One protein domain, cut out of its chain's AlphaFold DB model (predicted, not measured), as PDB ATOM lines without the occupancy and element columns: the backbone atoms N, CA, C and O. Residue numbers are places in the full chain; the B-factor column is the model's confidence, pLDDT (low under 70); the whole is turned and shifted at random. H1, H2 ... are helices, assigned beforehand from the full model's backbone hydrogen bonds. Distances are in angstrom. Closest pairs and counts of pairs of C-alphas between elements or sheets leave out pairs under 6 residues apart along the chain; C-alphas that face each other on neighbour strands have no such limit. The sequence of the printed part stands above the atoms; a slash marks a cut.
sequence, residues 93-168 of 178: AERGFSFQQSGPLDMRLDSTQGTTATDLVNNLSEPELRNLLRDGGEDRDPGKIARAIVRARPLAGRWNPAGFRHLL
ATOM      1  N   ALA A  93     210.359 239.156 177.061       85.62
ATOM      2  CA  ALA A  93     210.942 239.158 178.403       85.62
ATOM      3  C   ALA A  93     210.227 238.201 179.373       85.62
ATOM      4  O   ALA A  93     210.871 237.539 180.187       85.62
ATOM      5  N   GLU A  94     208.902 238.083 179.262       87.94
ATOM      6  CA  GLU A  94     208.040 237.244 180.098       87.94
ATOM      7  C   GLU A  94     208.358 235.747 179.993       87.94
ATOM      8  O   GLU A  94     208.004 234.986 180.891       87.94
ATOM      9  N   ARG A  95     209.038 235.314 178.925       89.88
ATOM     10  CA  ARG A  95     209.458 233.918 178.736       89.88
ATOM     11  C   ARG A  95     210.729 233.575 179.514       89.88
ATOM     12  O   ARG A  95     210.993 232.402 179.775       89.88
ATOM     13  N   GLY A  96     211.515 234.579 179.899       89.00
ATOM     14  CA  GLY A  96     212.697 234.396 180.739       89.00
ATOM     15  C   GLY A  96     213.942 233.851 180.039       89.00
ATOM     16  O   GLY A  96     214.910 233.550 180.730       89.00
ATOM     17  N   PHE A  97     213.957 233.729 178.704       87.44
ATOM     18  CA  PHE A  97     215.147 233.292 177.951       87.44
ATOM     19  C   PHE A  97     216.117 234.436 177.619       87.44
ATOM     20  O   PHE A  97     217.258 234.188 177.228       87.44
ATOM     21  N   SER A  98     215.681 235.693 177.739       84.81
ATOM     22  CA  SER A  98     216.513 236.845 177.393       84.81
ATOM     23  C   SER A  98     217.592 237.104 178.440       84.81
ATOM     24  O   SER A  98     217.295 237.331 179.609       84.81
ATOM     25  N   PHE A  99     218.847 237.209 178.002       76.06
ATOM     26  CA  PHE A  99     219.932 237.731 178.841       76.06
ATOM     27  C   PHE A  99     219.978 239.260 178.888       76.06
ATOM     28  O   PHE A  99     220.706 239.812 179.709       76.06
ATOM     29  N   GLN A 100     219.241 239.946 178.013       81.12
ATOM     30  CA  GLN A 100     219.291 241.403 177.859       81.12
ATOM     31  C   GLN A 100     218.087 242.102 178.488       81.12
ATOM     32  O   GLN A 100     218.220 243.213 179.000       81.12
ATOM     33  N   GLN A 101     216.922 241.457 178.461       82.25
ATOM     34  CA  GLN A 101     215.689 241.999 179.016       82.25
ATOM     35  C   GLN A 101     215.430 241.400 180.398       82.25
ATOM     36  O   GLN A 101     215.616 240.205 180.613       82.25
ATOM     37  N   SER A 102     214.996 242.225 181.349       83.31
ATOM     38  CA  SER A 102     214.586 241.736 182.667       83.31
ATOM     39  C   SER A 102     213.212 241.072 182.579       83.31
ATOM     40  O   SER A 102     212.277 241.668 182.053       83.31
ATOM     41  N   GLY A 103     213.065 239.884 183.157       86.62
ATOM     42  CA  GLY A 103     211.847 239.075 183.066       86.62
ATOM     43  C   GLY A 103     211.766 238.040 184.185       86.62
ATOM     44  O   GLY A 103     212.700 237.948 184.982       86.62
ATOM     45  N   PRO A 104     210.665 237.286 184.325       89.62
ATOM     46  CA  PRO A 104     210.633 236.144 185.231       89.62
ATOM     47  C   PRO A 104     211.675 235.100 184.802       89.62
ATOM     48  O   PRO A 104     211.906 234.901 183.613       89.62
ATOM     49  N   LEU A 105     212.304 234.420 185.757       90.00
ATOM     50  CA  LEU A 105     213.213 233.310 185.467       90.00
ATOM     51  C   LEU A 105     212.377 232.031 185.257       90.00
ATOM     52  O   LEU A 105     212.318 231.162 186.129       90.00
ATOM     53  N   ASP A 106     211.655 231.973 184.134       92.38
ATOM     54  CA  ASP A 106     210.787 230.847 183.755       92.38
ATOM     55  C   ASP A 106     211.542 229.825 182.887       92.38
ATOM     56  O   ASP A 106     211.825 228.726 183.362       92.38
ATOM     57  N   MET A 107     211.936 230.209 181.664       91.50
ATOM     58  CA  MET A 107     212.714 229.400 180.710       91.50
ATOM     59  C   MET A 107     212.056 228.085 180.249       91.50
ATOM     60  O   MET A 107     212.735 227.225 179.681       91.50
ATOM     61  N   ARG A 108     210.744 227.898 180.447       94.31
ATOM     62  CA  ARG A 108     210.028 226.742 179.888       94.31
ATOM     63  C   ARG A 108     209.589 226.998 178.446       94.31
ATOM     64  O   ARG A 108     209.042 228.054 178.106       94.31
ATOM     65  N   LEU A 109     209.791 225.991 177.594       92.38
ATOM     66  CA  LEU A 109     209.232 225.976 176.240       92.38
ATOM     67  C   LEU A 109     207.706 225.832 176.299       92.38
ATOM     68  O   LEU A 109     207.001 226.647 175.715       92.38
ATOM     69  N   ASP A 110     207.202 224.877 177.088       94.12
ATOM     70  CA  ASP A 110     205.786 224.810 177.460       94.12
ATOM     71  C   ASP A 110     205.554 225.509 178.804       94.12
ATOM     72  O   ASP A 110     205.826 224.963 179.874       94.12
ATOM     73  N   SER A 111     205.029 226.730 178.753       90.19
ATOM     74  CA  SER A 111     204.744 227.528 179.947       90.19
ATOM     75  C   SER A 111     203.525 227.043 180.747       90.19
ATOM     76  O   SER A 111     203.261 227.574 181.829       90.19
ATOM     77  N   THR A 112     202.762 226.063 180.248       91.25
ATOM     78  CA  THR A 112     201.535 225.569 180.902       91.25
ATOM     79  C   THR A 112     201.792 224.480 181.940       91.25
ATOM     80  O   THR A 112     200.920 224.207 182.763       91.25
ATOM     81  N   GLN A 113     202.983 223.878 181.948       91.06
ATOM     82  CA  GLN A 113     203.314 222.746 182.816       91.06
ATOM     83  C   GLN A 113     204.806 222.698 183.163       91.06
ATOM     84  O   GLN A 113     205.600 223.490 182.666       91.06
ATOM     85  N   GLY A 114     205.197 221.779 184.044       92.06
ATOM     86  CA  GLY A 114     206.594 221.583 184.435       92.06
ATOM     87  C   GLY A 114     207.127 222.611 185.437       92.06
ATOM     88  O   GLY A 114     206.394 223.441 185.972       92.06
ATOM     89  N   THR A 115     208.425 222.512 185.711       93.94
ATOM     90  CA  THR A 115     209.130 223.273 186.750       93.94
ATOM     91  C   THR A 115     209.834 224.485 186.146       93.94
ATOM     92  O   THR A 115     210.527 224.346 185.137       93.94
ATOM     93  N   THR A 116     209.670 225.670 186.741       94.94
ATOM     94  CA  THR A 116     210.344 226.885 186.252       94.94
ATOM     95  C   THR A 116     211.837 226.862 186.582       94.94
ATOM     96  O   THR A 116     212.267 226.213 187.540       94.94
ATOM     97  N   ALA A 117     212.644 227.635 185.854       93.19
ATOM     98  CA  ALA A 117     214.046 227.836 186.212       93.19
ATOM     99  C   ALA A 117     214.197 228.431 187.625       93.19
ATOM    100  O   ALA A 117     215.098 228.020 188.352       93.19
ATOM    101  N   THR A 118     213.285 229.312 188.055       93.94
ATOM    102  CA  THR A 118     213.212 229.837 189.433       93.94
ATOM    103  C   THR A 118     213.084 228.720 190.465       93.94
ATOM    104  O   THR A 118     213.801 228.715 191.468       93.94
ATOM    105  N   ASP A 119     212.189 227.765 190.222       94.38
ATOM    106  CA  ASP A 119     211.982 226.638 191.125       94.38
ATOM    107  C   ASP A 119     213.230 225.754 191.183       94.38
ATOM    108  O   ASP A 119     213.656 225.368 192.271       94.38
ATOM    109  N   LEU A 120     213.865 225.480 190.038       94.88
ATOM    110  CA  LEU A 120     215.095 224.686 189.989       94.88
ATOM    111  C   LEU A 120     216.226 225.355 190.778       94.88
ATOM    112  O   LEU A 120     216.840 224.729 191.646       94.88
ATOM    113  N   VAL A 121     216.490 226.642 190.522       93.62
ATOM    114  CA  VAL A 121     217.600 227.351 191.173       93.62
ATOM    115  C   VAL A 121     217.379 227.561 192.663       93.62
ATOM    116  O   VAL A 121     218.372 227.705 193.371       93.62
ATOM    117  N   ASN A 122     216.136 227.552 193.154       94.38
ATOM    118  CA  ASN A 122     215.827 227.687 194.579       94.38
ATOM    119  C   ASN A 122     215.749 226.338 195.315       94.38
ATOM    120  O   ASN A 122     216.129 226.290 196.486       94.38
ATOM    121  N   ASN A 123     215.331 225.252 194.651       96.00
ATOM    122  CA  ASN A 123     215.006 223.989 195.329       96.00
ATOM    123  C   ASN A 123     216.021 222.854 195.119       96.00
ATOM    124  O   ASN A 123     216.144 222.007 196.001       96.00
ATOM    125  N   LEU A 124     216.777 222.822 194.013       97.31
ATOM    126  CA  LEU A 124     217.788 221.773 193.812       97.31
ATOM    127  C   LEU A 124     218.914 221.879 194.848       97.31
ATOM    128  O   LEU A 124     219.327 222.977 195.228       97.31
ATOM    129  N   SER A 125     219.477 220.759 195.286       97.69
ATOM    130  CA  SER A 125     220.710 220.767 196.081       97.69
ATOM    131  C   SER A 125     221.900 221.293 195.262       97.69
ATOM    132  O   SER A 125     221.868 221.321 194.030       97.69
ATOM    133  N   GLU A 126     222.985 221.713 195.925       97.19
ATOM    134  CA  GLU A 126     224.203 222.150 195.218       97.19
ATOM    135  C   GLU A 126     224.740 221.079 194.242       97.19
ATOM    136  O   GLU A 126     225.041 221.432 193.098       97.19
ATOM    137  N   PRO A 127     224.844 219.783 194.618       97.69
ATOM    138  CA  PRO A 127     225.309 218.750 193.694       97.69
ATOM    139  C   PRO A 127     224.386 218.550 192.487       97.69
ATOM    140  O   PRO A 127     224.890 218.365 191.379       97.69
ATOM    141  N   GLU A 128     223.066 218.607 192.684       97.56
ATOM    142  CA  GLU A 128     222.082 218.502 191.598       97.56
ATOM    143  C   GLU A 128     222.186 219.691 190.644       97.56
ATOM    144  O   GLU A 128     222.276 219.501 189.434       97.56
ATOM    145  N   LEU A 129     222.270 220.912 191.180       95.19
ATOM    146  CA  LEU A 129     222.410 222.124 190.379       95.19
ATOM    147  C   LEU A 129     223.727 222.139 189.592       95.19
ATOM    148  O   LEU A 129     223.750 222.518 188.425       95.19
ATOM    149  N   ARG A 130     224.826 221.680 190.200       95.75
ATOM    150  CA  ARG A 130     226.104 221.504 189.499       95.75
ATOM    151  C   ARG A 130     225.972 220.525 188.335       95.75
ATOM    152  O   ARG A 130     226.539 220.788 187.280       95.75
ATOM    153  N   ASN A 131     225.289 219.396 188.531       95.81
ATOM    154  CA  ASN A 131     225.093 218.412 187.467       95.81
ATOM    155  C   ASN A 131     224.237 219.003 186.341       95.81
ATOM    156  O   ASN A 131     224.647 218.925 185.191       95.81
ATOM    157  N   LEU A 132     223.139 219.688 186.675       94.00
ATOM    158  CA  LEU A 132     222.295 220.382 185.701       94.00
ATOM    159  C   LEU A 132     223.103 221.376 184.847       94.00
ATOM    160  O   LEU A 132     223.014 221.357 183.624       94.00
ATOM    161  N   LEU A 133     223.928 222.213 185.484       92.25
ATOM    162  CA  LEU A 133     224.769 223.200 184.794       92.25
ATOM    163  C   LEU A 133     225.884 222.560 183.958       92.25
ATOM    164  O   LEU A 133     226.242 223.087 182.912       92.25
ATOM    165  N   ARG A 134     226.444 221.435 184.415       92.81
ATOM    166  CA  ARG A 134     227.451 220.676 183.664       92.81
ATOM    167  C   ARG A 134     226.848 220.030 182.420       92.81
ATOM    168  O   ARG A 134     227.491 220.017 181.382       92.81
ATOM    169  N   ASP A 135     225.661 219.447 182.554       91.50
ATOM    170  CA  ASP A 135     225.039 218.661 181.490       91.50
ATOM    171  C   ASP A 135     224.377 219.575 180.440       91.50
ATOM    172  O   ASP A 135     224.306 219.209 179.270       91.50
ATOM    173  N   GLY A 136     223.915 220.766 180.847       83.56
ATOM    174  CA  GLY A 136     223.219 221.727 179.984       83.56
ATOM    175  C   GLY A 136     224.013 222.975 179.575       83.56
ATOM    176  O   GLY A 136     223.464 223.811 178.860       83.56
ATOM    177  N   GLY A 137     225.256 223.148 180.032       83.44
ATOM    178  CA  GLY A 137     226.056 224.353 179.788       83.44
ATOM    179  C   GLY A 137     227.502 224.061 179.391       83.44
ATOM    180  O   GLY A 137     227.976 222.933 179.468       83.44
ATOM    181  N   GLU A 138     228.228 225.108 178.990       81.62
ATOM    182  CA  GLU A 138     229.641 225.029 178.575       81.62
ATOM    183  C   GLU A 138     230.605 225.650 179.609       81.62
ATOM    184  O   GLU A 138     231.775 225.928 179.329       81.62
ATOM    185  N   ASP A 139     230.122 225.899 180.830       84.12
ATOM    186  CA  ASP A 139     230.902 226.548 181.879       84.12
ATOM    187  C   ASP A 139     232.086 225.695 182.349       84.12
ATOM    188  O   ASP A 139     231.966 224.516 182.679       84.12
ATOM    189  N   ARG A 140     233.254 226.337 182.486       83.50
ATOM    190  CA  ARG A 140     234.502 225.667 182.903       83.50
ATOM    191  C   ARG A 140     234.476 225.154 184.347       83.50
ATOM    192  O   ARG A 140     235.248 224.261 184.680       83.50
ATOM    193  N   ASP A 141     233.647 225.745 185.209       92.31
ATOM    194  CA  ASP A 141     233.472 225.327 186.606       92.31
ATOM    195  C   ASP A 141     231.995 225.466 187.031       92.31
ATOM    196  O   ASP A 141     231.616 226.451 187.680       92.31
ATOM    197  N   PRO A 142     231.143 224.479 186.697       91.88
ATOM    198  CA  PRO A 142     229.727 224.497 187.068       91.88
ATOM    199  C   PRO A 142     229.529 224.458 188.590       91.88
ATOM    200  O   PRO A 142     228.524 224.945 189.108       91.88
ATOM    201  N   GLY A 143     230.505 223.935 189.345       93.81
ATOM    202  CA  GLY A 143     230.452 223.903 190.805       93.81
ATOM    203  C   GLY A 143     230.546 225.299 191.414       93.81
ATOM    204  O   GLY A 143     229.859 225.608 192.388       93.81
ATOM    205  N   LYS A 144     231.371 226.172 190.833       93.25
ATOM    206  CA  LYS A 144     231.489 227.569 191.265       93.25
ATOM    207  C   LYS A 144     230.184 228.340 191.082       93.25
ATOM    208  O   LYS A 144     229.820 229.101 191.981       93.25
ATOM    209  N   ILE A 145     229.485 228.114 189.971       90.50
ATOM    210  CA  ILE A 145     228.186 228.734 189.680       90.50
ATOM    211  C   ILE A 145     227.109 228.174 190.613       90.50
ATOM    212  O   ILE A 145     226.416 228.953 191.263       90.50
ATOM    213  N   ALA A 146     227.037 226.848 190.779       94.25
ATOM    214  CA  ALA A 146     226.091 226.215 191.698       94.25
ATOM    215  C   ALA A 146     226.231 226.753 193.134       94.25
ATOM    216  O   ALA A 146     225.245 227.176 193.735       94.25
ATOM    217  N   ARG A 147     227.465 226.847 193.655       94.94
ATOM    218  CA  ARG A 147     227.744 227.453 194.971       94.94
ATOM    219  C   ARG A 147     227.290 228.907 195.063       94.94
ATOM    220  O   ARG A 147     226.814 229.334 196.112       94.94
ATOM    221  N   ALA A 148     227.493 229.689 194.003       92.38
ATOM    222  CA  ALA A 148     227.074 231.085 193.974       92.38
ATOM    223  C   ALA A 148     225.548 231.211 194.021       92.38
ATOM    224  O   ALA A 148     225.039 231.989 194.822       92.38
ATOM    225  N   ILE A 149     224.837 230.392 193.243       91.50
ATOM    226  CA  ILE A 149     223.374 230.344 193.241       91.50
ATOM    227  C   ILE A 149     222.847 229.946 194.622       91.50
ATOM    228  O   ILE A 149     222.012 230.658 195.168       91.50
ATOM    229  N   VAL A 150     223.365 228.867 195.223       94.88
ATOM    230  CA  VAL A 150     222.914 228.388 196.545       94.88
ATOM    231  C   VAL A 150     223.119 229.449 197.627       94.88
ATOM    232  O   VAL A 150     222.208 229.691 198.416       94.88
ATOM    233  N   ARG A 151     224.273 230.133 197.639       93.88
ATOM    234  CA  ARG A 151     224.532 231.246 198.572       93.88
ATOM    235  C   ARG A 151     223.607 232.443 198.365       93.88
ATOM    236  O   ARG A 151     223.389 233.191 199.311       93.88
ATOM    237  N   ALA A 152     223.118 232.648 197.146       89.81
ATOM    238  CA  ALA A 152     222.273 233.779 196.781       89.81
ATOM    239  C   ALA A 152     220.773 233.519 196.997       89.81
ATOM    240  O   ALA A 152     219.961 234.397 196.715       89.81
ATOM    241  N   ARG A 153     220.389 232.323 197.463       92.75
ATOM    242  CA  ARG A 153     218.984 231.985 197.701       92.75
ATOM    243  C   ARG A 153     218.376 232.823 198.839       92.75
ATOM    244  O   ARG A 153     219.065 233.094 199.823       92.75
ATOM    245  N   PRO A 154     217.070 233.139 198.760       89.94
ATOM    246  CA  PRO A 154     216.182 232.864 197.629       89.94
ATOM    247  C   PRO A 154     216.404 233.856 196.477       89.94
ATOM    248  O   PRO A 154     216.502 235.064 196.686       89.94
ATOM    249  N   LEU A 155     216.421 233.353 195.243       84.56
ATOM    250  CA  LEU A 155     216.394 234.202 194.055       84.56
ATOM    251  C   LEU A 155     214.948 234.639 193.797       84.56
ATOM    252  O   LEU A 155     214.057 233.794 193.705       84.56
ATOM    253  N   ALA A 156     214.724 235.951 193.669       75.25
ATOM    254  CA  ALA A 156     213.403 236.600 193.611       75.25
ATOM    255  C   ALA A 156     212.586 236.324 192.326       75.25
ATOM    256  O   ALA A 156     211.731 237.122 191.944       75.25
ATOM    257  N   GLY A 157     212.872 235.226 191.623       71.56
ATOM    258  CA  GLY A 157     212.134 234.765 190.449       71.56
ATOM    259  C   GLY A 157     212.184 235.688 189.237       71.56
ATOM    260  O   GLY A 157     211.440 235.480 188.285       71.56
ATOM    261  N   ARG A 158     213.048 236.707 189.255       72.62
ATOM    262  CA  ARG A 158     213.276 237.615 188.134       72.62
ATOM    263  C   ARG A 158     214.739 237.606 187.733       72.62
ATOM    264  O   ARG A 158     215.628 237.787 188.565       72.62
ATOM    265  N   TRP A 159     214.963 237.441 186.441       69.56
ATOM    266  CA  TRP A 159     216.219 237.753 185.799       69.56
ATOM    267  C   TRP A 159     216.373 239.276 185.693       69.56
ATOM    268  O   TRP A 159     215.482 239.974 185.209       69.56
ATOM    269  N   ASN A 160     217.511 239.787 186.165       68.38
ATOM    270  CA  ASN A 160     217.972 241.146 185.903       68.38
ATOM    271  C   ASN A 160     219.445 241.065 185.459       68.38
ATOM    272  O   ASN A 160     220.299 240.733 186.293       68.38
ATOM    273  N   PRO A 161     219.766 241.407 184.197       58.88
ATOM    274  CA  PRO A 161     221.126 241.330 183.662       58.88
ATOM    275  C   PRO A 161     222.151 242.126 184.486       58.88
ATOM    276  O   PRO A 161     223.310 241.724 184.615       58.88
ATOM    277  N   ALA A 162     221.731 243.247 185.085       57.16
ATOM    278  CA  ALA A 162     222.589 244.072 185.930       57.16
ATOM    279  C   ALA A 162     222.828 243.441 187.315       57.16
ATOM    280  O   ALA A 162     223.923 243.548 187.860       57.16
ATOM    281  N   GLY A 163     221.830 242.744 187.869       53.94
ATOM    282  CA  GLY A 163     221.908 242.129 189.200       53.94
ATOM    283  C   GLY A 163     222.768 240.862 189.243       53.94
ATOM    284  O   GLY A 163     223.457 240.614 190.232       53.94
ATOM    285  N   PHE A 164     222.791 240.079 188.160       54.22
ATOM    286  CA  PHE A 164     223.494 238.790 188.133       54.22
ATOM    287  C   PHE A 164     225.017 238.915 187.962       54.22
ATOM    288  O   PHE A 164     225.765 238.052 188.429       54.22
ATOM    289  N   ARG A 165     225.503 240.032 187.390       53.62
ATOM    290  CA  ARG A 165     226.945 240.353 187.315       53.62
ATOM    291  C   ARG A 165     227.637 240.362 188.677       53.62
ATOM    292  O   ARG A 165     228.846 240.172 188.725       53.62
ATOM    293  N   HIS A 166     226.895 240.589 189.759       49.91
ATOM    294  CA  HIS A 166     227.432 240.605 191.119       49.91
ATOM    295  C   HIS A 166     227.432 239.225 191.792       49.91
ATOM    296  O   HIS A 166     228.180 239.015 192.745       49.91
ATOM    297  N   LEU A 167     226.615 238.284 191.303       51.31
ATOM    298  CA  LEU A 167     226.547 236.908 191.809       51.31
ATOM    299  C   LEU A 167     227.604 236.010 191.164       51.31
ATOM    300  O   LEU A 167     228.106 235.074 191.791       51.31
ATOM    301  N   LEU A 168     227.976 236.321 189.923       50.31
ATOM    302  CA  LEU A 168     229.114 235.714 189.255       50.31
ATOM    303  C   LEU A 168     230.382 236.483 189.653       50.31
ATOM    304  O   LEU A 168     230.465 237.688 189.426       50.31
TER     305      LEU A 168
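What this domain is: This is residues 93 to 168 of the 178 residues of an uncharacterized protein of Verrucomicrobia subdivision 6 bacterium BACL9 MAG-120924-bin69 (UniProt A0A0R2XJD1). At one end of the domain H2 and H3 make a helical hairpin whose two helices cross at a steep tilt, and H1 sits between this hairpin and a long stretch without named elements, residues 93 to 116, at the other end. After H3 the backbone runs back to that stretch, where residues 158 to 159 pair antiparallel with residues 103 to 104, and then forms the small helix H4, away from the other helices, before the printed part ends at residue 168. The printed part has 76 residues with four named helices in the order H1, H2, H3, H4 and no named strand; the class is all helix, though the helices hold 32 of the 76 residues, under half. The whole is compact, with a radius of gyration of the C-alphas of 12.1 A and spans of 29 by 27 by 24 A.

Where its parts are: Begin at C-alpha 93, at (210.942, 239.158, 178.403), and pass through residues 93 to 116, which hold no named element. At C-alpha 117, at (214.046, 227.836, 186.212), you reach H1, residues 117 to 123, 9.9 A from first to last C-alpha. H2, residues 126 to 136, is the longest helix and runs 15.3 A from C-alpha 126 at (224.203, 222.150, 195.218). H3, residues 142 to 151, runs 14.3 A. H4, residues 161 to 164, measures 5.7 A and ends at C-alpha 164 at (223.494, 238.790, 188.133).

How they stand to each other: Look first at the hairpin of H2 and H3: they touch, closest at the C-alphas of Arg 130 and Gly 143, 5.1 A apart, and run opposite ways at a steep tilt of 45 degrees. H1 only just touches H3, with 3 pairs of C-alphas within 8 A, the closest being those of Val 121 and Ile 149 at 6.8 A. Their lines are only just about perpendicular, at 71 degrees. H1 and H2 are close but not clearly touching; their closest C-alphas, those of Val 121 and Leu 129, are 7.1 A apart, and they run opposite ways at a shallow tilt of 26 degrees. H4 is apart from H1, H2 and H3. Trace the backbone of H1, H2 and H3 and you find every O i to N i+4 pair within hydrogen-bond range; H4 is too short for such a pair, and its one O i to N i+3 pair is not within range.

The domain as a whole: The C-alphas of Thr 112 and Arg 140 are the two farthest apart, at 33.0 A. Residues 135 to 140, of which 135 and 136 belong to H2, stand free. The printed part has no cut; the links H1 to H2 and H2 to H3 are tight, and H3 to H4 is short. The mean pLDDT of the printed part is 85.8, and the model's confidence is low, under 70, in residues 159 to 168, with a mean of 56 in H4.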